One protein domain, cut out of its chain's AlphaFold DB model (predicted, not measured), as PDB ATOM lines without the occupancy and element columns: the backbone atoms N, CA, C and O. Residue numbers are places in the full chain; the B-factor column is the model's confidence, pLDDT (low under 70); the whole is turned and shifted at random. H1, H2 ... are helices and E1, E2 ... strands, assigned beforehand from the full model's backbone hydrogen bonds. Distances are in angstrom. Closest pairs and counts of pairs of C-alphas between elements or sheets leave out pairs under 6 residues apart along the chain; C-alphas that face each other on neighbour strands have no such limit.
ATOM      1  N   ARG A  62      37.990 -30.500 -26.557       80.44
ATOM      2  CA  ARG A  62      38.207 -31.248 -27.815       80.44
ATOM      3  C   ARG A  62      37.091 -32.253 -28.113       80.44
ATOM      4  O   ARG A  62      37.346 -33.451 -28.235       80.44
ATOM      5  N   LYS A  63      35.840 -31.798 -28.151       84.88
ATOM      6  CA  LYS A  63      34.697 -32.648 -28.500       84.88
ATOM      7  C   LYS A  63      34.579 -32.778 -30.016       84.88
ATOM      8  O   LYS A  63      34.624 -31.781 -30.738       84.88
ATOM      9  N   SER A  64      34.392 -34.009 -30.482       89.69
ATOM     10  CA  SER A  64      34.003 -34.278 -31.863       89.69
ATOM     11  C   SER A  64      32.482 -34.349 -31.966       89.69
ATOM     12  O   SER A  64      31.844 -35.202 -31.349       89.69
ATOM     13  N   PHE A  65      31.894 -33.421 -32.717       91.75
ATOM     14  CA  PHE A  65      30.456 -33.351 -32.945       91.75
ATOM     15  C   PHE A  65      30.100 -33.920 -34.316       91.75
ATOM     16  O   PHE A  65      30.620 -33.496 -35.346       91.75
ATOM     17  N   GLU A  66      29.089 -34.772 -34.375       94.44
ATOM     18  CA  GLU A  66      28.471 -35.147 -35.650       94.44
ATOM     19  C   GLU A  66      27.905 -33.909 -36.354       94.44
ATOM     20  O   GLU A  66      27.998 -33.757 -37.575       94.44
ATOM     21  N   LYS A  67      27.342 -32.989 -35.564       95.44
ATOM     22  CA  LYS A  67      26.721 -31.770 -36.063       95.44
ATOM     23  C   LYS A  67      26.757 -30.659 -35.030       95.44
ATOM     24  O   LYS A  67      26.333 -30.854 -33.893       95.44
ATOM     25  N   ILE A  68      27.124 -29.465 -35.476       95.00
ATOM     26  CA  ILE A  68      26.892 -28.211 -34.758       95.00
ATOM     27  C   ILE A  68      25.877 -27.396 -35.557       95.00
ATOM     28  O   ILE A  68      25.996 -27.230 -36.768       95.00
ATOM     29  N   SER A  69      24.833 -26.908 -34.892       94.19
ATOM     30  CA  SER A  69      23.773 -26.115 -35.503       94.19
ATOM     31  C   SER A  69      23.562 -24.820 -34.737       94.19
ATOM     32  O   SER A  69      23.033 -24.854 -33.629       94.19
ATOM     33  N   ALA A  70      23.860 -23.686 -35.364       91.62
ATOM     34  CA  ALA A  70      23.480 -22.371 -34.867       91.62
ATOM     35  C   ALA A  70      22.208 -21.885 -35.568       91.62
ATOM     36  O   ALA A  70      22.057 -22.003 -36.790       91.62
ATOM     37  N   LYS A  71      21.274 -21.338 -34.793       90.81
ATOM     38  CA  LYS A  71      20.047 -20.727 -35.301       90.81
ATOM     39  C   LYS A  71      19.878 -19.346 -34.690       90.81
ATOM     40  O   LYS A  71      19.948 -19.216 -33.473       90.81
ATOM     41  N   TRP A  72      19.582 -18.371 -35.538       86.69
ATOM     42  CA  TRP A  72      19.333 -16.986 -35.171       86.69
ATOM     43  C   TRP A  72      18.048 -16.485 -35.816       86.69
ATOM     44  O   TRP A  72      17.809 -16.723 -37.003       86.69
ATOM     45  N   ASN A  73      17.231 -15.781 -35.045       85.56
ATOM     46  CA  ASN A  73      16.155 -14.951 -35.564       85.56
ATOM     47  C   ASN A  73      16.015 -13.678 -34.733       85.56
ATOM     48  O   ASN A  73      16.843 -13.434 -33.863       85.56
ATOM     49  N   ASP A  74      14.992 -12.871 -35.000       80.25
ATOM     50  CA  ASP A  74      14.804 -11.587 -34.313       80.25
ATOM     51  C   ASP A  74      14.481 -11.735 -32.817       80.25
ATOM     52  O   ASP A  74      14.705 -10.805 -32.045       80.25
ATOM     53  N   ILE A  75      14.008 -12.907 -32.390       84.00
ATOM     54  CA  ILE A  75      13.520 -13.165 -31.031       84.00
ATOM     55  C   ILE A  75      14.599 -13.853 -30.187       84.00
ATOM     56  O   ILE A  75      14.876 -13.461 -29.051       84.00
ATOM     57  N   PHE A  76      15.210 -14.903 -30.729       86.38
ATOM     58  CA  PHE A  76      16.113 -15.780 -30.003       86.38
ATOM     59  C   PHE A  76      17.260 -16.279 -30.864       86.38
ATOM     60  O   PHE A  76      17.227 -16.292 -32.100       86.38
ATOM     61  N   HIS A  77      18.243 -16.806 -30.157       86.56
ATOM     62  CA  HIS A  77      19.346 -17.525 -30.739       86.56
ATOM     63  C   HIS A  77      19.654 -18.795 -29.972       86.56
ATOM     64  O   HIS A  77      19.353 -18.924 -28.788       86.56
ATOM     65  N   SER A  78      20.223 -19.768 -30.672       88.94
ATOM     66  CA  SER A  78      20.558 -21.055 -30.077       88.94
ATOM     67  C   SER A  78      21.710 -21.728 -30.796       88.94
ATOM     68  O   SER A  78      21.868 -21.567 -32.011       88.94
ATOM     69  N   VAL A  79      22.448 -22.542 -30.052       90.06
ATOM     70  CA  VAL A  79      23.432 -23.479 -30.582       90.06
ATOM     71  C   VAL A  79      23.173 -24.848 -30.031       90.06
ATOM     72  O   VAL A  79      22.994 -25.019 -28.832       90.06
ATOM     73  N   ASN A  80      23.186 -25.815 -30.934       91.25
ATOM     74  CA  ASN A  80      23.014 -27.212 -30.610       91.25
ATOM     75  C   ASN A  80      24.202 -28.000 -31.159       91.25
ATOM     76  O   ASN A  80      24.460 -27.938 -32.361       91.25
ATOM     77  N   GLY A  81      24.908 -28.727 -30.303       91.81
ATOM     78  CA  GLY A  81      25.934 -29.694 -30.677       91.81
ATOM     79  C   GLY A  81      25.432 -31.110 -30.418       91.81
ATOM     80  O   GLY A  81      24.907 -31.378 -29.342       91.81
ATOM     81  N   ILE A  82      25.590 -32.006 -31.388       91.06
ATOM     82  CA  ILE A  82      25.265 -33.431 -31.254       91.06
ATOM     83  C   ILE A  82      26.568 -34.222 -31.295       91.06
ATOM     84  O   ILE A  82      27.302 -34.127 -32.280       91.06
ATOM     85  N   ALA A  83      26.857 -34.978 -30.239       87.25
ATOM     86  CA  ALA A  83      28.012 -35.870 -30.168       87.25
ATOM     87  C   ALA A  83      27.577 -37.227 -29.604       87.25
ATOM     88  O   ALA A  83      27.200 -37.288 -28.434       87.25
ATOM     89  N   LYS A  84      27.603 -38.290 -30.424       77.00
ATOM     90  CA  LYS A  84      27.329 -39.683 -30.023       77.00
ATOM     91  C   LYS A  84      26.116 -39.813 -29.092       77.00
ATOM     92  O   LYS A  84      26.232 -40.274 -27.960       77.00
ATOM     93  N   ASN A  85      24.958 -39.345 -29.561       75.19
ATOM     94  CA  ASN A  85      23.670 -39.321 -28.844       75.19
ATOM     95  C   ASN A  85      23.533 -38.306 -27.694       75.19
ATOM     96  O   ASN A  85      22.447 -38.173 -27.130       75.19
ATOM     97  N   THR A  86      24.574 -37.537 -27.370       79.62
ATOM     98  CA  THR A  86      24.472 -36.435 -26.406       79.62
ATOM     99  C   THR A  86      24.133 -35.134 -27.123       79.62
ATOM    100  O   THR A  86      24.842 -34.707 -28.040       79.62
ATOM    101  N   ASN A  87      23.057 -34.484 -26.678       86.44
ATOM    102  CA  ASN A  87      22.642 -33.174 -27.164       86.44
ATOM    103  C   ASN A  87      23.097 -32.085 -26.194       86.44
ATOM    104  O   ASN A  87      22.654 -32.028 -25.049       86.44
ATOM    105  N   TYR A  88      23.935 -31.183 -26.685       86.44
ATOM    106  CA  TYR A  88      24.314 -29.964 -25.988       86.44
ATOM    107  C   TYR A  88      23.527 -28.812 -26.589       86.44
ATOM    108  O   TYR A  88      23.644 -28.566 -27.787       86.44
ATOM    109  N   SER A  89      22.738 -28.109 -25.784       88.25
ATOM    110  CA  SER A  89      21.938 -26.976 -26.246       88.25
ATOM    111  C   SER A  89      22.199 -25.753 -25.385       88.25
ATOM    112  O   SER A  89      22.215 -25.829 -24.159       88.25
ATOM    113  N   GLN A  90      22.410 -24.623 -26.045       86.94
ATOM    114  CA  GLN A  90      22.472 -23.307 -25.432       86.94
ATOM    115  C   GLN A  90      21.473 -22.418 -26.163       86.94
ATOM    116  O   GLN A  90      21.453 -22.388 -27.394       86.94
ATOM    117  N   GLN A  91      20.653 -21.684 -25.418       87.88
ATOM    118  CA  GLN A  91      19.655 -20.779 -25.974       87.88
ATOM    119  C   GLN A  91      19.664 -19.458 -25.209       87.88
ATOM    120  O   GLN A  91      19.798 -19.437 -23.990       87.88
ATOM    121  N   GLY A  92      19.514 -18.359 -25.943       84.00
ATOM    122  CA  GLY A  92      19.389 -17.009 -25.409       84.00
ATOM    123  C   GLY A  92      18.333 -16.224 -26.178       84.00
ATOM    124  O   GLY A  92      17.897 -16.625 -27.263       84.00
ATOM    125  N   ARG A  93      17.897 -15.098 -25.616       84.12
ATOM    126  CA  ARG A  93      17.064 -14.123 -26.337       84.12
ATOM    127  C   ARG A  93      17.976 -13.061 -26.928       84.12
ATOM    128  O   ARG A  93      19.045 -12.802 -26.392       84.12
ATOM    129  N   ASN A  94      17.569 -12.378 -27.992       72.25
ATOM    130  CA  ASN A  94      18.384 -11.255 -28.481       72.25
ATOM    131  C   ASN A  94      18.480 -10.102 -27.468       72.25
ATOM    132  O   ASN A  94      19.445  -9.351 -27.494       72.25
ATOM    133  N   SER A  95      17.513  -9.996 -26.551       70.44
ATOM    134  CA  SER A  95      17.562  -9.075 -25.410       70.44
ATOM    135  C   SER A  95      18.477  -9.545 -24.271       70.44
ATOM    136  O   SER A  95      18.835  -8.744 -23.417       70.44
ATOM    137  N   SER A  96      18.807 -10.837 -24.210       67.31
ATOM    138  CA  SER A  96      19.602 -11.451 -23.144       67.31
ATOM    139  C   SER A  96      20.429 -12.603 -23.718       67.31
ATOM    140  O   SER A  96      19.948 -13.730 -23.886       67.31
ATOM    141  N   PHE A  97      21.670 -12.271 -24.075       66.94
ATOM    142  CA  PHE A  97      22.613 -13.154 -24.755       66.94
ATOM    143  C   PHE A  97      22.853 -14.460 -23.999       66.94
ATOM    144  O   PHE A  97      22.752 -14.496 -22.774       66.94
ATOM    145  N   ILE A  98      23.221 -15.523 -24.729       69.62
ATOM    146  CA  ILE A  98      23.816 -16.711 -24.103       69.62
ATOM    147  C   ILE A  98      25.046 -16.229 -23.325       69.62
ATOM    148  O   ILE A  98      26.001 -15.765 -23.959       69.62
ATOM    149  N   PRO A  99      25.045 -16.320 -21.982       67.81
ATOM    150  CA  PRO A  99      26.158 -15.835 -21.191       67.81
ATOM    151  C   PRO A  99      27.425 -16.581 -21.597       67.81
ATOM    152  O   PRO A  99      27.411 -17.802 -21.803       67.81
ATOM    153  N   GLU A 100      28.528 -15.847 -21.706       70.44
ATOM    154  CA  GLU A 100      29.858 -16.409 -21.937       70.44
ATOM    155  C   GLU A 100      30.380 -17.045 -20.654       70.44
ATOM    156  O   GLU A 100      31.397 -16.654 -20.090       70.44
ATOM    157  N   THR A 101      29.645 -18.030 -20.147       69.00
ATOM    158  CA  THR A 101      30.144 -18.830 -19.046       69.00
ATOM    159  C   THR A 101      31.397 -19.555 -19.520       69.00
ATOM    160  O   THR A 101      31.506 -19.972 -20.679       69.00
ATOM    161  N   ILE A 102      32.335 -19.750 -18.593       66.50
ATOM    162  CA  ILE A 102      33.520 -20.588 -18.806       66.50
ATOM    163  C   ILE A 102      33.103 -21.944 -19.395       66.50
ATOM    164  O   ILE A 102      33.772 -22.474 -20.280       66.50
ATOM    165  N   HIS A 103      31.948 -22.456 -18.958       69.56
ATOM    166  CA  HIS A 103      31.338 -23.653 -19.510       69.56
ATOM    167  C   HIS A 103      31.079 -23.493 -21.025       69.56
ATOM    168  O   HIS A 103      31.681 -24.167 -21.857       69.56
ATOM    169  N   ASN A 104      30.262 -22.521 -21.422       70.50
ATOM    170  CA  ASN A 104      29.849 -22.353 -22.816       70.50
ATOM    171  C   ASN A 104      31.014 -22.111 -23.785       70.50
ATOM    172  O   ASN A 104      30.998 -22.643 -24.896       70.50
ATOM    173  N   LEU A 105      32.027 -21.346 -23.363       70.94
ATOM    174  CA  LEU A 105      33.225 -21.093 -24.167       70.94
ATOM    175  C   LEU A 105      34.069 -22.358 -24.359       70.94
ATOM    176  O   LEU A 105      34.581 -22.598 -25.452       70.94
ATOM    177  N   ARG A 106      34.202 -23.185 -23.317       76.81
ATOM    178  CA  ARG A 106      35.008 -24.412 -23.367       76.81
ATOM    179  C   ARG A 106      34.349 -25.521 -24.186       76.81
ATOM    180  O   ARG A 106      35.072 -26.251 -24.851       76.81
ATOM    181  N   LEU A 107      33.014 -25.596 -24.235       79.50
ATOM    182  CA  LEU A 107      32.302 -26.646 -24.984       79.50
ATOM    183  C   LEU A 107      32.703 -26.718 -26.469       79.50
ATOM    184  O   LEU A 107      32.804 -27.806 -27.031       79.50
ATOM    185  N   PHE A 108      32.900 -25.560 -27.103       80.44
ATOM    186  CA  PHE A 108      33.252 -25.458 -28.522       80.44
ATOM    187  C   PHE A 108      34.748 -25.197 -28.752       80.44
ATOM    188  O   PHE A 108      35.204 -25.095 -29.893       80.44
ATOM    189  N   ARG A 109      35.537 -25.095 -27.677       82.44
ATOM    190  CA  ARG A 109      36.962 -24.777 -27.743       82.44
ATOM    191  C   ARG A 109      37.739 -25.956 -28.314       82.44
ATOM    192  O   ARG A 109      37.899 -26.953 -27.632       82.44
ATOM    193  N   LYS A 110      38.330 -25.804 -29.504       84.06
ATOM    194  CA  LYS A 110      39.004 -26.906 -30.230       84.06
ATOM    195  C   LYS A 110      38.042 -28.045 -30.601       84.06
ATOM    196  O   LYS A 110      38.476 -29.177 -30.809       84.06
ATOM    197  N   ALA A 111      36.745 -27.755 -30.672       89.31
ATOM    198  CA  ALA A 111      35.779 -28.706 -31.183       89.31
ATOM    199  C   ALA A 111      36.019 -28.963 -32.673       89.31
ATOM    200  O   ALA A 111      36.488 -28.089 -33.403       89.31
ATOM    201  N   THR A 112      35.634 -30.148 -33.130       91.69
ATOM    202  CA  THR A 112      35.543 -30.484 -34.554       91.69
ATOM    203  C   THR A 112      34.116 -30.874 -34.880       91.69
ATOM    204  O   THR A 112      33.374 -31.337 -34.009       91.69
ATOM    205  N   THR A 113      33.689 -30.681 -36.128       94.56
ATOM    206  CA  THR A 113      32.394 -31.210 -36.548       94.56
ATOM    207  C   THR A 113      32.390 -31.741 -37.966       94.56
ATOM    208  O   THR A 113      33.090 -31.230 -38.826       94.56
ATOM    209  N   LYS A 114      31.566 -32.748 -38.257       95.19
ATOM    210  CA  LYS A 114      31.304 -33.121 -39.653       95.19
ATOM    211  C   LYS A 114      30.427 -32.064 -40.329       95.19
ATOM    212  O   LYS A 114      30.756 -31.572 -41.404       95.19
ATOM    213  N   LEU A 115      29.326 -31.676 -39.683       96.62
ATOM    214  CA  LEU A 115      28.343 -30.750 -40.241       96.62
ATOM    215  C   LEU A 115      28.204 -29.475 -39.403       96.62
ATOM    216  O   LEU A 115      27.607 -29.495 -38.327       96.62
ATOM    217  N   MET A 116      28.618 -28.344 -39.971       96.06
ATOM    218  CA  MET A 116      28.298 -27.013 -39.465       96.06
ATOM    219  C   MET A 116      27.035 -26.482 -40.150       96.06
ATOM    220  O   MET A 116      27.008 -26.265 -41.361       96.06
ATOM    221  N   LYS A 117      25.958 -26.263 -39.392       96.12
ATOM    222  CA  LYS A 117      24.685 -25.737 -39.904       96.12
ATOM    223  C   LYS A 117      24.380 -24.374 -39.299       96.12
ATOM    224  O   LYS A 117      24.160 -24.263 -38.101       96.12
ATOM    225  N   ILE A 118      24.246 -23.357 -40.138       93.12
ATOM    226  CA  ILE A 118      23.933 -21.993 -39.718       93.12
ATOM    227  C   ILE A 118      22.609 -21.588 -40.343       93.12
ATOM    228  O   ILE A 118      22.447 -21.618 -41.562       93.12
ATOM    229  N   LYS A 119      21.632 -21.226 -39.513       92.62
ATOM    230  CA  LYS A 119      20.340 -20.713 -39.971       92.62
ATOM    231  C   LYS A 119      20.108 -19.330 -39.393       92.62
ATOM    232  O   LYS A 119      19.890 -19.205 -38.196       92.62
ATOM    233  N   ILE A 120      20.079 -18.323 -40.249       88.06
ATOM    234  CA  ILE A 120      19.794 -16.941 -39.876       88.06
ATOM    235  C   ILE A 120      18.492 -16.560 -40.566       88.06
ATOM    236  O   ILE A 120      18.372 -16.638 -41.787       88.06
ATOM    237  N   THR A 121      17.490 -16.193 -39.781       86.38
ATOM    238  CA  THR A 121      16.207 -15.698 -40.277       86.38
ATOM    239  C   THR A 121      15.895 -14.401 -39.561       86.38
ATOM    240  O   THR A 121      15.286 -14.447 -38.497       86.38
ATOM    241  N   SER A 122      16.338 -13.279 -40.113       73.88
ATOM    242  CA  SER A 122      16.037 -11.961 -39.562       73.88
ATOM    243  C   SER A 122      15.042 -11.239 -40.456       73.88
ATOM    244  O   SER A 122      15.144 -11.307 -41.682       73.88
ATOM    245  N   VAL A 123      14.040 -10.630 -39.837       60.62
ATOM    246  CA  VAL A 123      12.915  -9.962 -40.495       60.62
ATOM    247  C   VAL A 123      12.911  -8.464 -40.175       60.62
ATOM    248  O   VAL A 123      12.381  -7.683 -40.961       60.62
ATOM    249  N   SER A 124      13.532  -8.040 -39.067       62.72
ATOM    250  CA  SER A 124      13.621  -6.637 -38.658       62.72
ATOM    251  C   SER A 124      14.948  -5.984 -39.064       62.72
ATOM    252  O   SER A 124      16.035  -6.450 -38.730       62.72
ATOM    253  N   TYR A 125      14.859  -4.864 -39.787       55.84
ATOM    254  CA  TYR A 125      15.992  -3.987 -40.087       55.84
ATOM    255  C   TYR A 125      15.952  -2.733 -39.192       55.84
ATOM    256  O   TYR A 125      14.868  -2.183 -39.002       55.84
ATOM    257  N   PRO A 126      17.102  -2.237 -38.692       55.69
ATOM    258  CA  PRO A 126      18.401  -2.902 -38.668       55.69
ATOM    259  C   PRO A 126      18.410  -3.982 -37.582       55.69
ATOM    260  O   PRO A 126      18.110  -3.724 -36.414       55.69
ATOM    261  N   ALA A 127      18.770  -5.208 -37.958       54.75
ATOM    262  CA  ALA A 127      18.891  -6.288 -36.998       54.75
ATOM    263  C   ALA A 127      20.041  -5.938 -36.041       54.75
ATOM    264  O   ALA A 127      21.200  -5.910 -36.452       54.75
ATOM    265  N   LYS A 128      19.742  -5.683 -34.760       58.91
ATOM    266  CA  LYS A 128      20.747  -5.565 -33.687       58.91
ATOM    267  C   LYS A 128      21.357  -6.939 -33.370       58.91
ATOM    268  O   LYS A 128      21.380  -7.374 -32.222       58.91
ATOM    269  N   ILE A 129      21.795  -7.673 -34.388       59.88
ATOM    270  CA  ILE A 129      22.526  -8.920 -34.198       59.88
ATOM    271  C   ILE A 129      23.954  -8.515 -33.852       59.88
ATOM    272  O   ILE A 129      24.683  -8.000 -34.695       59.88
ATOM    273  N   GLN A 130      24.341  -8.717 -32.596       58.81
ATOM    274  CA  GLN A 130      25.741  -8.629 -32.198       58.81
ATOM    275  C   GLN A 130      26.457  -9.906 -32.663       58.81
ATOM    276  O   GLN A 130      26.133 -11.013 -32.232       58.81
ATOM    277  N   TRP A 131      27.394  -9.743 -33.600       61.00
ATOM    278  CA  TRP A 131      28.023 -10.824 -34.373       61.00
ATOM    279  C   TRP A 131      29.145 -11.577 -33.655       61.00
ATOM    280  O   TRP A 131      29.581 -12.603 -34.179       61.00
ATOM    281  N   ASN A 132      29.523 -11.160 -32.439       62.47
ATOM    282  CA  ASN A 132      30.548 -11.800 -31.594       62.47
ATOM    283  C   ASN A 132      30.305 -13.311 -31.405       62.47
ATOM    284  O   ASN A 132      31.193 -14.080 -31.051       62.47
ATOM    285  N   PHE A 133      29.078 -13.768 -31.655       60.72
ATOM    286  CA  PHE A 133      28.727 -15.171 -31.603       60.72
ATOM    287  C   PHE A 133      29.316 -16.023 -32.740       60.72
ATOM    288  O   PHE A 133      29.703 -17.167 -32.502       60.72
ATOM    289  N   CYS A 134      29.397 -15.503 -33.971       66.44
ATOM    290  CA  CYS A 134      29.972 -16.262 -35.089       66.44
ATOM    291  C   CYS A 134      31.480 -16.473 -34.922       66.44
ATOM    292  O   CYS A 134      32.007 -17.490 -35.376       66.44
ATOM    293  N   ASP A 135      32.148 -15.575 -34.198       73.00
ATOM    294  CA  ASP A 135      33.572 -15.675 -33.880       73.00
ATOM    295  C   ASP A 135      33.882 -16.958 -33.091       73.00
ATOM    296  O   ASP A 135      34.934 -17.568 -33.280       73.00
ATOM    297  N   LYS A 136      32.920 -17.458 -32.299       76.00
ATOM    298  CA  LYS A 136      33.039 -18.727 -31.551       76.00
ATOM    299  C   LYS A 136      33.189 -19.941 -32.460       76.00
ATOM    300  O   LYS A 136      33.749 -20.954 -32.053       76.00
ATOM    301  N   PHE A 137      32.697 -19.846 -33.691       82.44
ATOM    302  CA  PHE A 137      32.807 -20.914 -34.676       82.44
ATOM    303  C   PHE A 137      34.016 -20.755 -35.586       82.44
ATOM    304  O   PHE A 137      34.303 -21.687 -36.343       82.44
ATOM    305  N   LYS A 138      34.734 -19.620 -35.526       83.81
ATOM    306  CA  LYS A 138      35.850 -19.296 -36.429       83.81
ATOM    307  C   LYS A 138      36.929 -20.383 -36.449       83.81
ATOM    308  O   LYS A 138      37.516 -20.660 -37.487       83.81
ATOM    309  N   THR A 139      37.150 -21.032 -35.313       85.56
ATOM    310  CA  THR A 139      38.216 -22.022 -35.129       85.56
ATOM    311  C   THR A 139      37.761 -23.468 -35.296       85.56
ATOM    312  O   THR A 139      38.602 -24.357 -35.257       85.56
ATOM    313  N   ILE A 140      36.461 -23.726 -35.478       90.25
ATOM    314  CA  ILE A 140      35.919 -25.089 -35.545       90.25
ATOM    315  C   ILE A 140      36.076 -25.634 -36.969       90.25
ATOM    316  O   ILE A 140      35.428 -25.097 -37.878       90.25
ATOM    317  N   PRO A 141      36.868 -26.700 -37.189       92.31
ATOM    318  CA  PRO A 141      36.969 -27.357 -38.486       92.31
ATOM    319  C   PRO A 141      35.666 -28.076 -38.847       92.31
ATOM    320  O   PRO A 141      34.994 -28.635 -37.972       92.31
ATOM    321  N   TYR A 142      35.327 -28.084 -40.137       94.75
ATOM    322  CA  TYR A 142      34.160 -28.787 -40.658       94.75
ATOM    323  C   TYR A 142      34.398 -29.380 -42.050       94.75
ATOM    324  O   TYR A 142      35.200 -28.855 -42.815       94.75
ATOM    325  N   THR A 143      33.667 -30.447 -42.394       95.62
ATOM    326  CA  THR A 143      33.666 -31.028 -43.756       95.62
ATOM    327  C   THR A 143      32.448 -30.602 -44.568       95.62
ATOM    328  O   THR A 143      32.503 -30.551 -45.791       95.62
ATOM    329  N   ILE A 144      31.338 -30.263 -43.905       97.12
ATOM    330  CA  ILE A 144      30.115 -29.795 -44.557       97.12
ATOM    331  C   ILE A 144      29.648 -28.493 -43.906       97.12
ATOM    332  O   ILE A 144      29.342 -28.467 -42.713       97.12
ATOM    333  N   LEU A 145      29.492 -27.440 -44.709       96.69
ATOM    334  CA  LEU A 145      28.853 -26.187 -44.312       96.69
ATOM    335  C   LEU A 145      27.451 -26.092 -44.918       96.69
ATOM    336  O   LEU A 145      27.275 -26.148 -46.131       96.69
ATOM    337  N   ARG A 146      26.430 -25.903 -44.078       97.25
ATOM    338  CA  ARG A 146      25.049 -25.632 -44.506       97.25
ATOM    339  C   ARG A 146      24.590 -24.274 -43.993       97.25
ATOM    340  O   ARG A 146      24.149 -24.169 -42.848       97.25
ATOM    341  N   GLY A 147      24.649 -23.256 -44.844       93.81
ATOM    342  CA  GLY A 147      24.136 -21.914 -44.576       93.81
ATOM    343  C   GLY A 147      22.697 -21.752 -45.066       93.81
ATOM    344  O   GLY A 147      22.370 -22.114 -46.188       93.81
ATOM    345  N   SER A 148      21.813 -21.208 -44.236       93.81
ATOM    346  CA  SER A 148      20.453 -20.808 -44.610       93.81
ATOM    347  C   SER A 148      20.217 -19.390 -44.110       93.81
ATOM    348  O   SER A 148      19.878 -19.214 -42.941       93.81
ATOM    349  N   ILE A 149      20.392 -18.400 -44.978       89.81
ATOM    350  CA  ILE A 149      20.515 -16.988 -44.609       89.81
ATOM    351  C   ILE A 149      19.380 -16.205 -45.263       89.81
ATOM    352  O   ILE A 149      19.304 -16.114 -46.484       89.81
ATOM    353  N   ALA A 150      18.476 -15.680 -44.442       85.62
ATOM    354  CA  ALA A 150      17.374 -14.823 -44.850       85.62
ATOM    355  C   ALA A 150      17.478 -13.502 -44.094       85.62
ATOM    356  O   ALA A 150      16.983 -13.434 -42.967       85.62
ATOM    357  N   CYS A 151      18.182 -12.520 -44.662       70.62
ATOM    358  CA  CYS A 151      18.425 -11.224 -44.027       70.62
ATOM    359  C   CYS A 151      19.189 -10.238 -44.940       70.62
ATOM    360  O   CYS A 151      19.652 -10.613 -46.014       70.62
ATOM    361  N   ALA A 152      19.364  -8.998 -44.464       67.19
ATOM    362  CA  ALA A 152      20.123  -7.928 -45.121       67.19
ATOM    363  C   ALA A 152      21.639  -8.215 -45.264       67.19
ATOM    364  O   ALA A 152      22.213  -9.029 -44.539       67.19
ATOM    365  N   TYR A 153      22.298  -7.486 -46.170       68.81
ATOM    366  CA  TYR A 153      23.688  -7.701 -46.611       68.81
ATOM    367  C   TYR A 153      24.798  -7.722 -45.546       68.81
ATOM    368  O   TYR A 153      25.649  -8.604 -45.652       68.81
ATOM    369  N   PRO A 154      24.803  -6.871 -44.493       73.50
ATOM    370  CA  PRO A 154      25.876  -6.890 -43.483       73.50
ATOM    371  C   PRO A 154      26.073  -8.260 -42.817       73.50
ATOM    372  O   PRO A 154      27.114  -8.580 -42.250       73.50
ATOM    373  N   ILE A 155      25.047  -9.099 -42.875       78.06
ATOM    374  CA  ILE A 155      25.038 -10.433 -42.292       78.06
ATOM    375  C   ILE A 155      25.762 -11.439 -43.184       78.06
ATOM    376  O   ILE A 155      26.433 -12.345 -42.693       78.06
ATOM    377  N   LEU A 156      25.638 -11.271 -44.498       81.69
ATOM    378  CA  LEU A 156      26.282 -12.133 -45.474       81.69
ATOM    379  C   LEU A 156      27.807 -11.946 -45.448       81.69
ATOM    380  O   LEU A 156      28.545 -12.928 -45.471       81.69
ATOM    381  N   GLU A 157      28.267 -10.704 -45.286       83.06
ATOM    382  CA  GLU A 157      29.687 -10.379 -45.102       83.06
ATOM    383  C   GLU A 157      30.254 -10.994 -43.812       83.06
ATOM    384  O   GLU A 157      31.305 -11.633 -43.827       83.06
ATOM    385  N   ASN A 158      29.531 -10.896 -42.693       81.19
ATOM    386  CA  ASN A 158      29.957 -11.521 -41.437       81.19
ATOM    387  C   ASN A 158      29.969 -13.054 -41.515       81.19
ATOM    388  O   ASN A 158      30.866 -13.699 -40.964       81.19
ATOM    389  N   PHE A 159      28.998 -13.647 -42.211       85.62
ATOM    390  CA  PHE A 159      28.994 -15.078 -42.496       85.62
ATOM    391  C   PHE A 159      30.243 -15.483 -43.290       85.62
ATOM    392  O   PHE A 159      30.916 -16.438 -42.902       85.62
ATOM    393  N   HIS A 160      30.591 -14.730 -44.341       87.94
ATOM    394  CA  HIS A 160      31.822 -14.942 -45.104       87.94
ATOM    395  C   HIS A 160      33.053 -14.862 -44.203       87.94
ATOM    396  O   HIS A 160      33.775 -15.846 -44.064       87.94
ATOM    397  N   LYS A 161      33.237 -13.734 -43.513       87.00
ATOM    398  CA  LYS A 161      34.410 -13.448 -42.681       87.00
ATOM    399  C   LYS A 161      34.679 -14.514 -41.616       87.00
ATOM    400  O   LYS A 161      35.831 -14.854 -41.369       87.00
ATOM    401  N   ASN A 162      33.634 -15.023 -40.966       84.56
ATOM    402  CA  ASN A 162      33.797 -15.898 -39.803       84.56
ATOM    403  C   ASN A 162      33.783 -17.387 -40.134       84.56
ATOM    404  O   ASN A 162      34.374 -18.197 -39.412       84.56
ATOM    405  N   LEU A 163      33.101 -17.776 -41.209       87.00
ATOM    406  CA  LEU A 163      32.913 -19.186 -41.529       87.00
ATOM    407  C   LEU A 163      33.628 -19.617 -42.794       87.00
ATOM    408  O   LEU A 163      33.829 -20.814 -42.927       87.00
ATOM    409  N   ILE A 164      34.021 -18.706 -43.678       90.31
ATOM    410  CA  ILE A 164      34.578 -19.042 -44.995       90.31
ATOM    411  C   ILE A 164      35.973 -18.444 -45.169       90.31
ATOM    412  O   ILE A 164      36.905 -19.161 -45.519       90.31
ATOM    413  N   LYS A 165      36.117 -17.143 -44.910       89.31
ATOM    414  CA  LYS A 165      37.357 -16.402 -45.121       89.31
ATOM    415  C   LYS A 165      38.501 -16.993 -44.291       89.31
ATOM    416  O   LYS A 165      38.307 -17.373 -43.136       89.31
ATOM    417  N   ASP A 166      39.682 -17.045 -44.901       87.12
ATOM    418  CA  ASP A 166      40.934 -17.524 -44.303       87.12
ATOM    419  C   ASP A 166      40.890 -18.997 -43.850       87.12
ATOM    420  O   ASP A 166      41.649 -19.409 -42.971       87.12
ATOM    421  N   ARG A 167      40.000 -19.811 -44.433       87.56
ATOM    422  CA  ARG A 167      39.925 -21.249 -44.160       87.56
ATOM    423  C   ARG A 167      40.295 -22.071 -45.382       87.56
ATOM    424  O   ARG A 167      39.836 -21.792 -46.485       87.56
ATOM    425  N   ASN A 168      41.033 -23.154 -45.152       87.56
ATOM    426  CA  ASN A 168      41.167 -24.209 -46.145       87.56
ATOM    427  C   ASN A 168      39.889 -25.060 -46.141       87.56
ATOM    428  O   ASN A 168      39.680 -25.879 -45.245       87.56
ATOM    429  N   ILE A 169      39.018 -24.813 -47.118       91.44
ATOM    430  CA  ILE A 169      37.760 -25.541 -47.316       91.44
ATOM    431  C   ILE A 169      37.689 -26.200 -48.695       91.44
ATOM    432  O   ILE A 169      36.602 -26.551 -49.149       91.44
ATOM    433  N   GLU A 170      38.837 -26.420 -49.339       92.75
ATOM    434  CA  GLU A 170      38.904 -26.992 -50.690       92.75
ATOM    435  C   GLU A 170      38.265 -28.377 -50.777       92.75
ATOM    436  O   GLU A 170      37.659 -28.713 -51.783       92.75
ATOM    437  N   GLN A 171      38.346 -29.163 -49.702       93.00
ATOM    438  CA  GLN A 171      37.734 -30.494 -49.608       93.00
ATOM    439  C   GLN A 171      36.330 -30.470 -48.981       93.00
ATOM    440  O   GLN A 171      35.724 -31.517 -48.752       93.00
ATOM    441  N   ALA A 172      35.810 -29.292 -48.630       94.19
ATOM    442  CA  ALA A 172      34.527 -29.182 -47.957       94.19
ATOM    443  C   ALA A 172      33.361 -29.179 -48.953       94.19
ATOM    444  O   ALA A 172      33.450 -28.683 -50.075       94.19
ATOM    445  N   SER A 173      32.210 -29.665 -48.493       97.12
ATOM    446  CA  SER A 173      30.930 -29.474 -49.169       97.12
ATOM    447  C   SER A 173      30.210 -28.247 -48.613       97.12
ATOM    448  O   SER A 173      29.926 -28.170 -47.415       97.12
ATOM    449  N   MET A 174      29.833 -27.310 -49.472       97.00
ATOM    450  CA  MET A 174      29.120 -26.094 -49.105       97.00
ATOM    451  C   MET A 174      27.718 -26.064 -49.722       97.00
ATOM    452  O   MET A 174      27.535 -26.116 -50.934       97.00
ATOM    453  N   TYR A 175      26.705 -25.926 -48.870       97.00
ATOM    454  CA  TYR A 175      25.315 -25.720 -49.264       97.00
ATOM    455  C   TYR A 175      24.815 -24.386 -48.722       97.00
ATOM    456  O   TYR A 175      24.638 -24.228 -47.510       97.00
ATOM    457  N   LEU A 176      24.541 -23.444 -49.617       95.19
ATOM    458  CA  LEU A 176      24.020 -22.130 -49.277       95.19
ATOM    459  C   LEU A 176      22.585 -21.992 -49.770       95.19
ATOM    460  O   LEU A 176      22.292 -22.107 -50.957       95.19
ATOM    461  N   LYS A 177      21.676 -21.710 -48.840       93.25
ATOM    462  CA  LYS A 177      20.315 -21.282 -49.130       93.25
ATOM    463  C   LYS A 177      20.165 -19.815 -48.761       93.25
ATOM    464  O   LYS A 177      20.071 -19.483 -47.581       93.25
ATOM    465  N   LEU A 178      20.144 -18.954 -49.766       90.81
ATOM    466  CA  LEU A 178      20.024 -17.514 -49.600       90.81
ATOM    467  C   LEU A 178      18.582 -17.092 -49.883       90.81
ATOM    468  O   LEU A 178      17.947 -17.577 -50.827       90.81
ATOM    469  N   PHE A 179      18.050 -16.221 -49.034       86.31
ATOM    470  CA  PHE A 179      16.728 -15.647 -49.218       86.31
ATOM    471  C   PHE A 179      16.838 -14.140 -49.361       86.31
ATOM    472  O   PHE A 179      17.329 -13.484 -48.442       86.31
ATOM    473  N   SER A 180      16.318 -13.605 -50.463       79.00
ATOM    474  CA  SER A 180      16.083 -12.169 -50.564       79.00
ATOM    475  C   SER A 180      15.024 -11.781 -49.532       79.00
ATOM    476  O   SER A 180      14.002 -12.470 -49.367       79.00
ATOM    477  N   SER A 181      15.302 -10.718 -48.786       69.88
ATOM    478  CA  SER A 181      14.399 -10.198 -47.773       69.88
ATOM    479  C   SER A 181      13.764  -8.943 -48.333       69.88
ATOM    480  O   SER A 181      14.182  -7.834 -48.021       69.88
ATOM    481  N   PHE A 182      12.711  -9.131 -49.127       62.44
ATOM    482  CA  PHE A 182      11.843  -8.031 -49.514       62.44
ATOM    483  C   PHE A 182      11.153  -7.473 -48.271       62.44
ATOM    484  O   PHE A 182      10.118  -7.969 -47.825       62.44
ATOM    485  N   SER A 183      11.771  -6.464 -47.674       61.38
ATOM    486  CA  SER A 183      11.116  -5.642 -46.670       61.38
ATOM    487  C   SER A 183      10.517  -4.428 -47.363       61.38
ATOM    488  O   SER A 183      11.059  -3.942 -48.354       61.38
ATOM    489  N   TYR A 184       9.434  -3.903 -46.798       56.12
ATOM    490  CA  TYR A 184       8.838  -2.632 -47.218       56.12
ATOM    491  C   TYR A 184       9.866  -1.480 -47.267       56.12
ATOM    492  O   TYR A 184       9.698  -0.524 -48.012       56.12
ATOM    493  N   TYR A 185      10.957  -1.598 -46.503       56.16
ATOM    494  CA  TYR A 185      11.983  -0.571 -46.329       56.16
ATOM    495  C   TYR A 185      13.186  -0.695 -47.273       56.16
ATOM    496  O   TYR A 185      14.028   0.196 -47.280       56.16
ATOM    497  N   ASN A 186      13.295  -1.773 -48.058       60.81
ATOM    498  CA  ASN A 186      14.342  -1.909 -49.074       60.81
ATOM    499  C   ASN A 186      13.725  -2.391 -50.395       60.81
ATOM    500  O   ASN A 186      13.717  -3.595 -50.663       60.81
ATOM    501  N   PRO A 187      13.155  -1.475 -51.196       64.06
ATOM    502  CA  PRO A 187      12.463  -1.836 -52.429       64.06
ATOM    503  C   PRO A 187      13.415  -2.250 -53.563       64.06
ATOM    504  O   PRO A 187      12.950  -2.769 -54.579       64.06
ATOM    505  N   ASP A 188      14.727  -2.036 -53.416       76.50
ATOM    506  CA  ASP A 188      15.690  -2.245 -54.495       76.50
ATOM    507  C   ASP A 188      16.241  -3.684 -54.538       76.50
ATOM    508  O   ASP A 188      17.253  -4.026 -53.918       76.50
ATOM    509  N   ILE A 189      15.570  -4.534 -55.323       76.75
ATOM    510  CA  ILE A 189      16.032  -5.896 -55.646       76.75
ATOM    511  C   ILE A 189      17.403  -5.886 -56.307       76.75
ATOM    512  O   ILE A 189      18.192  -6.796 -56.052       76.75
ATOM    513  N   ALA A 190      17.662  -4.923 -57.199       80.06
ATOM    514  CA  ALA A 190      18.877  -4.922 -58.001       80.06
ATOM    515  C   ALA A 190      20.095  -4.824 -57.079       80.06
ATOM    516  O   ALA A 190      21.002  -5.649 -57.168       80.06
ATOM    517  N   SER A 191      20.018  -3.950 -56.071       83.25
ATOM    518  CA  SER A 191      21.037  -3.872 -55.026       83.25
ATOM    519  C   SER A 191      21.235  -5.197 -54.275       83.25
ATOM    520  O   SER A 191      22.374  -5.588 -54.025       83.25
ATOM    521  N   GLU A 192      20.171  -5.930 -53.912       81.25
ATOM    522  CA  GLU A 192      20.312  -7.240 -53.243       81.25
ATOM    523  C   GLU A 192      20.948  -8.304 -54.147       81.25
ATOM    524  O   GLU A 192      21.729  -9.136 -53.671       81.25
ATOM    525  N   VAL A 193      20.621  -8.281 -55.438       85.56
ATOM    526  CA  VAL A 193      21.201  -9.169 -56.447       85.56
ATOM    527  C   VAL A 193      22.697  -8.899 -56.591       85.56
ATOM    528  O   VAL A 193      23.484  -9.831 -56.429       85.56
ATOM    529  N   ASP A 194      23.093  -7.644 -56.794       87.38
ATOM    530  CA  ASP A 194      24.498  -7.256 -56.972       87.38
ATOM    531  C   ASP A 194      25.331  -7.551 -55.727       87.38
ATOM    532  O   ASP A 194      26.435  -8.084 -55.800       87.38
ATOM    533  N   ARG A 195      24.759  -7.309 -54.551       86.75
ATOM    534  CA  ARG A 195      25.349  -7.693 -53.268       86.75
ATOM    535  C   ARG A 195      25.522  -9.202 -53.129       86.75
ATOM    536  O   ARG A 195      26.557  -9.672 -52.657       86.75
ATOM    537  N   THR A 196      24.523  -9.981 -53.539       89.06
ATOM    538  CA  THR A 196      24.631 -11.444 -53.514       89.06
ATOM    539  C   THR A 196      25.718 -11.918 -54.478       89.06
ATOM    540  O   THR A 196      26.521 -12.761 -54.091       89.06
ATOM    541  N   ARG A 197      25.804 -11.343 -55.685       91.12
ATOM    542  CA  ARG A 197      26.887 -11.608 -56.649       91.12
ATOM    543  C   ARG A 197      28.251 -11.293 -56.055       91.12
ATOM    544  O   ARG A 197      29.107 -12.168 -56.017       91.12
ATOM    545  N   ALA A 198      28.420 -10.096 -55.495       92.62
ATOM    546  CA  ALA A 198      29.665  -9.676 -54.861       92.62
ATOM    547  C   ALA A 198      30.111 -10.639 -53.749       92.62
ATOM    548  O   ALA A 198      31.301 -10.908 -53.616       92.62
ATOM    549  N   PHE A 199      29.176 -11.197 -52.975       92.81
ATOM    550  CA  PHE A 199      29.482 -12.248 -52.000       92.81
ATOM    551  C   PHE A 199      29.882 -13.575 -52.662       92.81
ATOM    552  O   PHE A 199      30.853 -14.197 -52.234       92.81
ATOM    553  N   LEU A 200      29.154 -14.026 -53.689       94.00
ATOM    554  CA  LEU A 200      29.448 -15.287 -54.381       94.00
ATOM    555  C   LEU A 200      30.832 -15.264 -55.046       94.00
ATOM    556  O   LEU A 200      31.550 -16.259 -54.975       94.00
ATOM    557  N   MET A 201      31.235 -14.116 -55.594       95.69
ATOM    558  CA  MET A 201      32.565 -13.894 -56.176       95.69
ATOM    559  C   MET A 201      33.707 -13.953 -55.147       95.69
ATOM    560  O   MET A 201      34.869 -14.053 -55.520       95.69
ATOM    561  N   GLN A 202      33.401 -13.906 -53.847       95.12
ATOM    562  CA  GLN A 202      34.388 -14.041 -52.769       95.12
ATOM    563  C   GLN A 202      34.477 -15.468 -52.218       95.12
ATOM    564  O   GLN A 202      35.241 -15.719 -51.279       95.12
ATOM    565  N   LEU A 203      33.669 -16.405 -52.724       94.69
ATOM    566  CA  LEU A 203      33.731 -17.788 -52.271       94.69
ATOM    567  C   LEU A 203      35.031 -18.442 -52.761       94.69
ATOM    568  O   LEU A 203      35.339 -18.333 -53.949       94.69
ATOM    569  N   PRO A 204      35.788 -19.102 -51.865       95.38
ATOM    570  CA  PRO A 204      37.000 -19.818 -52.231       95.38
ATOM    571  C   PRO A 204      36.649 -21.144 -52.913       95.38
ATOM    572  O   PRO A 204      35.481 -21.545 -52.972       95.38
ATOM    573  N   LYS A 205      37.683 -21.855 -53.364       96.06
ATOM    574  CA  LYS A 205      37.541 -23.196 -53.919       96.06
ATOM    575  C   LYS A 205      36.953 -24.171 -52.892       96.06
ATOM    576  O   LYS A 205      37.352 -24.170 -51.727       96.06
ATOM    577  N   VAL A 206      36.009 -24.998 -53.334       96.62
ATOM    578  CA  VAL A 206      35.355 -26.056 -52.547       96.62
ATOM    579  C   VAL A 206      35.151 -27.303 -53.399       96.62
ATOM    580  O   VAL A 206      35.111 -27.222 -54.619       96.62
ATOM    581  N   ASP A 207      34.959 -28.461 -52.783       96.44
ATOM    582  CA  ASP A 207      34.773 -29.700 -53.538       96.44
ATOM    583  C   ASP A 207      33.361 -29.755 -54.140       96.44
ATOM    584  O   ASP A 207      33.162 -29.823 -55.352       96.44
ATOM    585  N   ASN A 208      32.358 -29.610 -53.277       97.19
ATOM    586  CA  ASN A 208      30.953 -29.640 -53.660       97.19
ATOM    587  C   ASN A 208      30.280 -28.320 -53.293       97.19
ATOM    588  O   ASN A 208      30.172 -27.988 -52.112       97.19
ATOM    589  N   PHE A 209      29.749 -27.598 -54.274       97.19
ATOM    590  CA  PHE A 209      28.994 -26.372 -54.060       97.19
ATOM    591  C   PHE A 209      27.535 -26.532 -54.475       97.19
ATOM    592  O   PHE A 209      27.218 -26.968 -55.580       97.19
ATOM    593  N   LYS A 210      26.612 -26.119 -53.607       96.31
ATOM    594  CA  LYS A 210      25.195 -26.024 -53.949       96.31
ATOM    595  C   LYS A 210      24.589 -24.713 -53.481       96.31
ATOM    596  O   LYS A 210      24.570 -24.422 -52.285       96.31
ATOM    597  N   LEU A 211      24.002 -23.979 -54.420       94.69
ATOM    598  CA  LEU A 211      23.335 -22.708 -54.172       94.69
ATOM    599  C   LEU A 211      21.841 -22.813 -54.460       94.69
ATOM    600  O   LEU A 211      21.414 -23.187 -55.552       94.69
ATOM    601  N   VAL A 212      21.044 -22.423 -53.470       91.56
ATOM    602  CA  VAL A 212      19.606 -22.215 -53.606       91.56
ATOM    603  C   VAL A 212      19.303 -20.765 -53.273       91.56
ATOM    604  O   VAL A 212      19.325 -20.380 -52.105       91.56
ATOM    605  N   TRP A 213      18.988 -19.966 -54.286       87.75
ATOM    606  CA  TRP A 213      18.548 -18.591 -54.086       87.75
ATOM    607  C   TRP A 213      17.036 -18.495 -54.269       87.75
ATOM    608  O   TRP A 213      16.468 -18.941 -55.267       87.75
ATOM    609  N   THR A 214      16.361 -17.955 -53.262       83.69
ATOM    610  CA  THR A 214      14.901 -17.844 -53.240       83.69
ATOM    611  C   THR A 214      14.497 -16.462 -52.780       83.69
ATOM    612  O   THR A 214      15.196 -15.830 -52.004       83.69
ATOM    613  N   THR A 215      13.339 -15.998 -53.216       76.56
ATOM    614  CA  THR A 215      12.784 -14.739 -52.733       76.56
ATOM    615  C   THR A 215      11.575 -15.035 -51.879       76.56
ATOM    616  O   THR A 215      10.707 -15.831 -52.248       76.56
ATOM    617  N   LYS A 216      11.535 -14.445 -50.684       68.44
ATOM    618  CA  LYS A 216      10.332 -14.496 -49.861       68.44
ATOM    619  C   LYS A 216       9.370 -13.448 -50.404       68.44
ATOM    620  O   LYS A 216       9.442 -12.286 -50.033       68.44
ATOM    621  N   SER A 217       8.487 -13.857 -51.310       57.69
ATOM    622  CA  SER A 217       7.326 -13.036 -51.642       57.69
ATOM    623  C   SER A 217       6.367 -13.109 -50.458       57.69
ATOM    624  O   SER A 217       5.784 -14.161 -50.195       57.69
ATOM    625  N   SER A 218       6.231 -12.008 -49.721       54.38
ATOM    626  CA  SER A 218       5.115 -11.812 -48.798       54.38
ATOM    627  C   SER A 218       3.827 -11.952 -49.605       54.38
ATOM    628  O   SER A 218       3.634 -11.276 -50.621       54.38
ATOM    629  N   VAL A 219       2.996 -12.908 -49.210       49.28
ATOM    630  CA  VAL A 219       1.744 -13.268 -49.876       49.28
ATOM    631  C   VAL A 219       0.749 -12.119 -49.704       49.28
ATOM    632  O   VAL A 219       0.006 -12.115 -48.736       49.28
ATOM    633  N   SER A 220       0.774 -11.133 -50.606       49.12
ATOM    634  CA  SER A 220      -0.341 -10.194 -50.864       49.12
ATOM    635  C   SER A 220      -0.048  -9.121 -51.921       49.12
ATOM    636  O   SER A 220      -0.980  -8.437 -52.329       49.12
ATOM    637  N   PHE A 221       1.185  -8.967 -52.424       49.34
ATOM    638  CA  PHE A 221       1.444  -7.954 -53.457       49.34
ATOM    639  C   PHE A 221       0.801  -8.323 -54.806       49.34
ATOM    640  O   PHE A 221       0.952  -9.443 -55.313       49.34
ATOM    641  N   GLU A 222       0.057  -7.354 -55.339       51.59
ATOM    642  CA  GLU A 222      -0.840  -7.419 -56.490       51.59
ATOM    643  C   GLU A 222      -0.257  -8.134 -57.720       51.59
ATOM    644  O   GLU A 222       0.941  -8.111 -58.026       51.59
ATOM    645  N   ILE A 223      -1.159  -8.769 -58.471       57.22
ATOM    646  CA  ILE A 223      -0.888  -9.611 -59.646       57.22
ATOM    647  C   ILE A 223      -0.088  -8.862 -60.733       57.22
ATOM    648  O   ILE A 223       0.655  -9.487 -61.494       57.22
ATOM    649  N   THR A 224      -0.166  -7.531 -60.767       51.41
ATOM    650  CA  THR A 224       0.459  -6.685 -61.790       51.41
ATOM    651  C   THR A 224       1.950  -6.428 -61.522       51.41
ATOM    652  O   THR A 224       2.761  -6.586 -62.436       51.41
ATOM    653  N   GLN A 225       2.370  -6.174 -60.271       52.84
ATOM    654  CA  GLN A 225       3.801  -6.040 -59.916       52.84
ATOM    655  C   GLN A 225       4.549  -7.384 -59.922       52.84
ATOM    656  O   GLN A 225       5.764  -7.430 -60.137       52.84
ATOM    657  N   LYS A 226       3.831  -8.508 -59.781       54.22
ATOM    658  CA  LYS A 226       4.408  -9.860 -59.890       54.22
ATOM    659  C   LYS A 226       5.111 -10.119 -61.224       54.22
ATOM    660  O   LYS A 226       6.049 -10.913 -61.238       54.22
ATOM    661  N   ARG A 227       4.695  -9.503 -62.341       53.41
ATOM    662  CA  ARG A 227       5.336  -9.721 -63.656       53.41
ATOM    663  C   ARG A 227       6.695  -9.025 -63.772       53.41
ATOM    664  O   ARG A 227       7.639  -9.651 -64.247       53.41
ATOM    665  N   THR A 228       6.815  -7.792 -63.292       53.62
ATOM    666  CA  THR A 228       8.073  -7.026 -63.308       53.62
ATOM    667  C   THR A 228       9.063  -7.582 -62.287       53.62
ATOM    668  O   THR A 228      10.221  -7.819 -62.620       53.62
ATOM    669  N   ILE A 229       8.586  -7.949 -61.090       56.22
ATOM    670  CA  ILE A 229       9.396  -8.664 -60.093       56.22
ATOM    671  C   ILE A 229       9.863 -10.010 -60.661       56.22
ATOM    672  O   ILE A 229      11.036 -10.322 -60.553       56.22
ATOM    673  N   ARG A 230       9.016 -10.788 -61.353       54.47
ATOM    674  CA  ARG A 230       9.444 -12.039 -62.018       54.47
ATOM    675  C   ARG A 230      10.527 -11.848 -63.084       54.47
ATOM    676  O   ARG A 230      11.300 -12.779 -63.278       54.47
ATOM    677  N   ARG A 231      10.598 -10.683 -63.735       53.41
ATOM    678  CA  ARG A 231      11.659 -10.345 -64.698       53.41
ATOM    679  C   ARG A 231      12.936  -9.830 -64.025       53.41
ATOM    680  O   ARG A 231      14.003 -10.185 -64.491       53.41
ATOM    681  N   HIS A 232      12.863  -9.093 -62.913       52.72
ATOM    682  CA  HIS A 232      14.051  -8.702 -62.123       52.72
ATOM    683  C   HIS A 232      14.559  -9.808 -61.187       52.72
ATOM    684  O   HIS A 232      15.716  -9.814 -60.787       52.72
ATOM    685  N   LEU A 233      13.722 -10.811 -60.908       53.28
ATOM    686  CA  LEU A 233      14.123 -12.122 -60.396       53.28
ATOM    687  C   LEU A 233      14.932 -12.929 -61.422       53.28
ATOM    688  O   LEU A 233      15.264 -14.080 -61.122       53.28
ATOM    689  N   ALA A 234      15.244 -12.353 -62.594       54.06
ATOM    690  CA  ALA A 234      16.317 -12.798 -63.471       54.06
ATOM    691  C   ALA A 234      17.653 -12.709 -62.716       54.06
ATOM    692  O   ALA A 234      18.438 -11.773 -62.825       54.06
ATOM    693  N   THR A 235      17.828 -13.758 -61.912       73.81
ATOM    694  CA  THR A 235      19.029 -14.560 -61.722       73.81
ATOM    695  C   THR A 235      20.232 -13.818 -61.174       73.81
ATOM    696  O   THR A 235      21.047 -13.225 -61.879       73.81
ATOM    697  N   VAL A 236      20.395 -14.002 -59.868       83.19
ATOM    698  CA  VAL A 236      21.632 -13.741 -59.131       83.19
ATOM    699  C   VAL A 236      22.867 -14.290 -59.839       83.19
ATOM    700  O   VAL A 236      23.922 -13.689 -59.734       83.19
ATOM    701  N   ILE A 237      22.742 -15.390 -60.576       88.88
ATOM    702  CA  ILE A 237      23.854 -16.018 -61.281       88.88
ATOM    703  C   ILE A 237      23.841 -15.539 -62.737       88.88
ATOM    704  O   ILE A 237      23.012 -16.014 -63.517       88.88
ATOM    705  N   ASP A 238      24.716 -14.585 -63.047       90.31
ATOM    706  CA  ASP A 238      25.088 -14.165 -64.404       90.31
ATOM    707  C   ASP A 238      26.309 -14.961 -64.910       90.31
ATOM    708  O   ASP A 238      26.818 -15.831 -64.198       90.31
ATOM    709  N   ASP A 239      26.775 -14.682 -66.133       91.88
ATOM    710  CA  ASP A 239      27.898 -15.415 -66.739       91.88
ATOM    711  C   ASP A 239      29.184 -15.340 -65.887       91.88
ATOM    712  O   ASP A 239      29.728 -16.401 -65.569       91.88
ATOM    713  N   PRO A 240      29.659 -14.159 -65.426       94.12
ATOM    714  CA  PRO A 240      30.852 -14.091 -64.577       94.12
ATOM    715  C   PRO A 240      30.705 -14.872 -63.269       94.12
ATOM    716  O   PRO A 240      31.618 -15.603 -62.880       94.12
ATOM    717  N   THR A 241      29.549 -14.766 -62.604       93.62
ATOM    718  CA  THR A 241      29.297 -15.495 -61.354       93.62
ATOM    719  C   THR A 241      29.262 -17.002 -61.593       93.62
ATOM    720  O   THR A 241      29.792 -17.766 -60.789       93.62
ATOM    721  N   LEU A 242      28.659 -17.453 -62.694       93.56
ATOM    722  CA  LEU A 242      28.620 -18.867 -63.055       93.56
ATOM    723  C   LEU A 242      30.030 -19.423 -63.281       93.56
ATOM    724  O   LEU A 242      30.384 -20.429 -62.668       93.56
ATOM    725  N   ILE A 243      30.834 -18.745 -64.104       94.31
ATOM    726  CA  ILE A 243      32.217 -19.140 -64.406       94.31
ATOM    727  C   ILE A 243      33.042 -19.202 -63.117       94.31
ATOM    728  O   ILE A 243      33.751 -20.181 -62.885       94.31
ATOM    729  N   HIS A 244      32.910 -18.208 -62.233       95.88
ATOM    730  CA  HIS A 244      33.594 -18.204 -60.936       95.88
ATOM    731  C   HIS A 244      33.208 -19.409 -60.075       95.88
ATOM    732  O   HIS A 244      34.076 -20.069 -59.511       95.88
ATOM    733  N   LEU A 245      31.914 -19.722 -59.970       94.88
ATOM    734  CA  LEU A 245      31.437 -20.823 -59.132       94.88
ATOM    735  C   LEU A 245      31.837 -22.197 -59.681       94.88
ATOM    736  O   LEU A 245      32.182 -23.080 -58.895       94.88
ATOM    737  N   VAL A 246      31.805 -22.379 -61.002       94.62
ATOM    738  CA  VAL A 246      32.219 -23.637 -61.641       94.62
ATOM    739  C   VAL A 246      33.738 -23.803 -61.597       94.62
ATOM    740  O   VAL A 246      34.217 -24.871 -61.249       94.62
ATOM    741  N   SER A 247      34.518 -22.748 -61.838       95.38
ATOM    742  CA  SER A 247      35.987 -22.828 -61.729       95.38
ATOM    743  C   SER A 247      36.477 -23.033 -60.287       95.38
ATOM    744  O   SER A 247      37.525 -23.642 -60.072       95.38
ATOM    745  N   ASN A 248      35.702 -22.588 -59.292       95.94
ATOM    746  CA  ASN A 248      35.986 -22.792 -57.870       95.94
ATOM    747  C   ASN A 248      35.242 -23.981 -57.245       95.94
ATOM    748  O   ASN A 248      35.202 -24.092 -56.017       95.94
ATOM    749  N   SER A 249      34.664 -24.894 -58.031       95.44
ATOM    750  CA  SER A 249      34.167 -26.151 -57.470       95.44
ATOM    751  C   SER A 249      34.286 -27.349 -58.400       95.44
ATOM    752  O   SER A 249      34.133 -27.222 -59.604       95.44
ATOM    753  N   ASN A 250      34.535 -28.535 -57.839       93.25
ATOM    754  CA  ASN A 250      34.563 -29.766 -58.641       93.25
ATOM    755  C   ASN A 250      33.144 -30.172 -59.063       93.25
ATOM    756  O   ASN A 250      32.917 -30.677 -60.162       93.25
ATOM    757  N   HIS A 251      32.175 -29.938 -58.176       94.12
ATOM    758  CA  HIS A 251      30.768 -30.222 -58.416       94.12
ATOM    759  C   HIS A 251      29.903 -29.032 -58.021       94.12
ATOM    760  O   HIS A 251      29.826 -28.664 -56.848       94.12
ATOM    761  N   THR A 252      29.186 -28.465 -58.990       93.62
ATOM    762  CA  THR A 252      28.321 -27.302 -58.776       93.62
ATOM    763  C   THR A 252      26.856 -27.656 -59.032       93.62
ATOM    764  O   THR A 252      26.488 -28.147 -60.094       93.62
ATOM    765  N   SER A 253      25.979 -27.372 -58.067       93.38
ATOM    766  CA  SER A 253      24.525 -27.508 -58.204       93.38
ATOM    767  C   SER A 253      23.849 -26.164 -57.954       93.38
ATOM    768  O   SER A 253      23.781 -25.675 -56.825       93.38
ATOM    769  N   LEU A 254      23.335 -25.549 -59.014       89.56
ATOM    770  CA  LEU A 254      22.781 -24.198 -58.971       89.56
ATOM    771  C   LEU A 254      21.289 -24.231 -59.306       89.56
ATOM    772  O   LEU A 254      20.855 -24.906 -60.237       89.56
ATOM    773  N   SER A 255      20.482 -23.488 -58.550       80.12
ATOM    774  CA  SER A 255      19.074 -23.265 -58.887       80.12
ATOM    775  C   SER A 255      18.901 -21.944 -59.635       80.12
ATOM    776  O   SER A 255      19.404 -20.934 -59.150       80.12
ATOM    777  N   ARG A 256      18.088 -21.922 -60.703       72.44
ATOM    778  CA  ARG A 256      17.672 -20.695 -61.423       72.44
ATOM    779  C   ARG A 256      18.863 -19.853 -61.921       72.44
ATOM    780  O   ARG A 256      19.164 -18.801 -61.362       72.44
ATOM    781  N   ILE A 257      19.510 -20.333 -62.979       75.88
ATOM    782  CA  ILE A 257      20.656 -19.695 -63.645       75.88
ATOM    783  C   ILE A 257      20.157 -18.913 -64.866       75.88
ATOM    784  O   ILE A 257      19.228 -19.370 -65.532       75.88
ATOM    785  N   HIS A 258      20.767 -17.767 -65.169       74.00
ATOM    786  CA  HIS A 258      20.641 -17.119 -66.474       74.00
ATOM    787  C   HIS A 258      22.032 -17.014 -67.061       74.00
ATOM    788  O   HIS A 258      22.821 -16.146 -66.695       74.00
ATOM    789  N   CYS A 259      22.312 -17.933 -67.964       76.50
ATOM    790  CA  CYS A 259      23.554 -17.957 -68.698       76.50
ATOM    791  C   CYS A 259      23.270 -17.681 -70.168       76.50
ATOM    792  O   CYS A 259      22.277 -18.166 -70.722       76.50
ATOM    793  N   THR A 260      24.144 -16.912 -70.800       76.75
ATOM    794  CA  THR A 260      24.154 -16.824 -72.259       76.75
ATOM    795  C   THR A 260      24.763 -18.099 -72.847       76.75
ATOM    796  O   THR A 260      25.468 -18.845 -72.164       76.75
ATOM    797  N   GLY A 261      24.523 -18.368 -74.135       75.94
ATOM    798  CA  GLY A 261      25.219 -19.464 -74.826       75.94
ATOM    799  C   GLY A 261      26.742 -19.294 -74.784       75.94
ATOM    800  O   GLY A 261      27.463 -20.271 -74.620       75.94
ATOM    801  N   HIS A 262      27.224 -18.047 -74.837       76.38
ATOM    802  CA  HIS A 262      28.640 -17.723 -74.673       76.38
ATOM    803  C   HIS A 262      29.151 -18.062 -73.266       76.38
ATOM    804  O   HIS A 262      30.201 -18.680 -73.143       76.38
ATOM    805  N   GLY A 263      28.386 -17.731 -72.221       79.31
ATOM    806  CA  GLY A 263      28.718 -18.069 -70.835       79.31
ATOM    807  C   GLY A 263      28.731 -19.571 -70.543       79.31
ATOM    808  O   GLY A 263      29.471 -20.015 -69.678       79.31
ATOM    809  N   LEU A 264      27.937 -20.373 -71.262       82.31
ATOM    810  CA  LEU A 264      28.035 -21.834 -71.191       82.31
ATOM    811  C   LEU A 264      29.267 -22.354 -71.929       82.31
ATOM    812  O   LEU A 264      29.951 -23.232 -71.416       82.31
ATOM    813  N   LEU A 265      29.549 -21.817 -73.118       78.75
ATOM    814  CA  LEU A 265      30.722 -22.201 -73.899       78.75
ATOM    815  C   LEU A 265      32.031 -21.854 -73.189       78.75
ATOM    816  O   LEU A 265      32.980 -22.601 -73.321       78.75
TER     817      LEU A 265
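AT A GLANCE: This is residues 62 to 265 of the 268 residues of an uncharacterized protein of Pristionchus pacificus (UniProt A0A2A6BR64). A wide, twisted sheet of eight strands has H3, H4 and H6 over one face, running along the strands, while its other face is bare. H1 and H2 only graze the sheet, H5 and H7 lie off it near its E8 end, and residues 219 to 225 stick out. The printed part has 204 residues with seven named helices and eight named strands, in the order E1 E2 E3 H1 E4 H2 E5 H3 E6 H4 E7 H5 H6 E8 H7. The mixed sheet runs E3 E2 E1 E4 E5 E6 E7 E8; the class is mixed, helices and strands, and the whole is compact, with a radius of gyration of the C-alphas of 18.1 A and spans of 53 by 39 by 27 A.

HOW THE PARTS SIT: Begin with E1, residues 64 to 73, E2, residues 76 to 83, and E3, residues 86 to 93, a meander of two hairpins, each strand the antiparallel neighbour of the one before; N 69 and O 80, and N 79 and O 90, are within hydrogen-bond range at 2.8 A. E3, H1, residues 102 to 107, and E4, residues 112 to 121, make a split strand-helix-strand unit with E2 and E1 between its strands; E4 is parallel to E1, with N 117 and O 68 at 2.8 A. Four strand-helix-strand units follow, parallel neighbour strands with helices between: E4, H2, residues 132 to 135, E5, residues 142 to 150; E5, H3, residues 153 to 163, E6, residues 173 to 180; E6, H4, residues 189 to 200, E7, residues 206 to 215; E7, H5, residues 225 to 232, H6, residues 239 to 247, E8, residues 249 to 254. The five crossovers are right-handed. Look for N 118 and O 146, N 147 and O 175, N 176 and O 210, and N 253 and O 209, each pair at 2.8 A. H3 is over E5 at a height of 9.9 A and touches H4 at a shallow tilt of 12 degrees, C-alphas 153 and 195 being closest at 6.9 A. H7, residues 261 to 265, touches H6, the closest C-alphas being 239 and 263 at 4.9 A. Every O i to N i+4 pair is within hydrogen-bond range in H1 and H3 to H7; H2 is too short for one.

IN THESE COORDINATES: Find C-alpha 64 at (34.003, -34.278, -31.863), where E1 begins its 26.6 A; E4 spans 25.0 A, E7 25.2 A and H4 16.4 A. H7 ends at C-alpha 265, (30.722, -22.201, -73.899).

THE WHOLE: C-alphas 102 and 261 are farthest apart, 56.6 A. The printed part has no cut and no long link. Low confidence, under 70, includes residues 123 to 134 and 216 to 234.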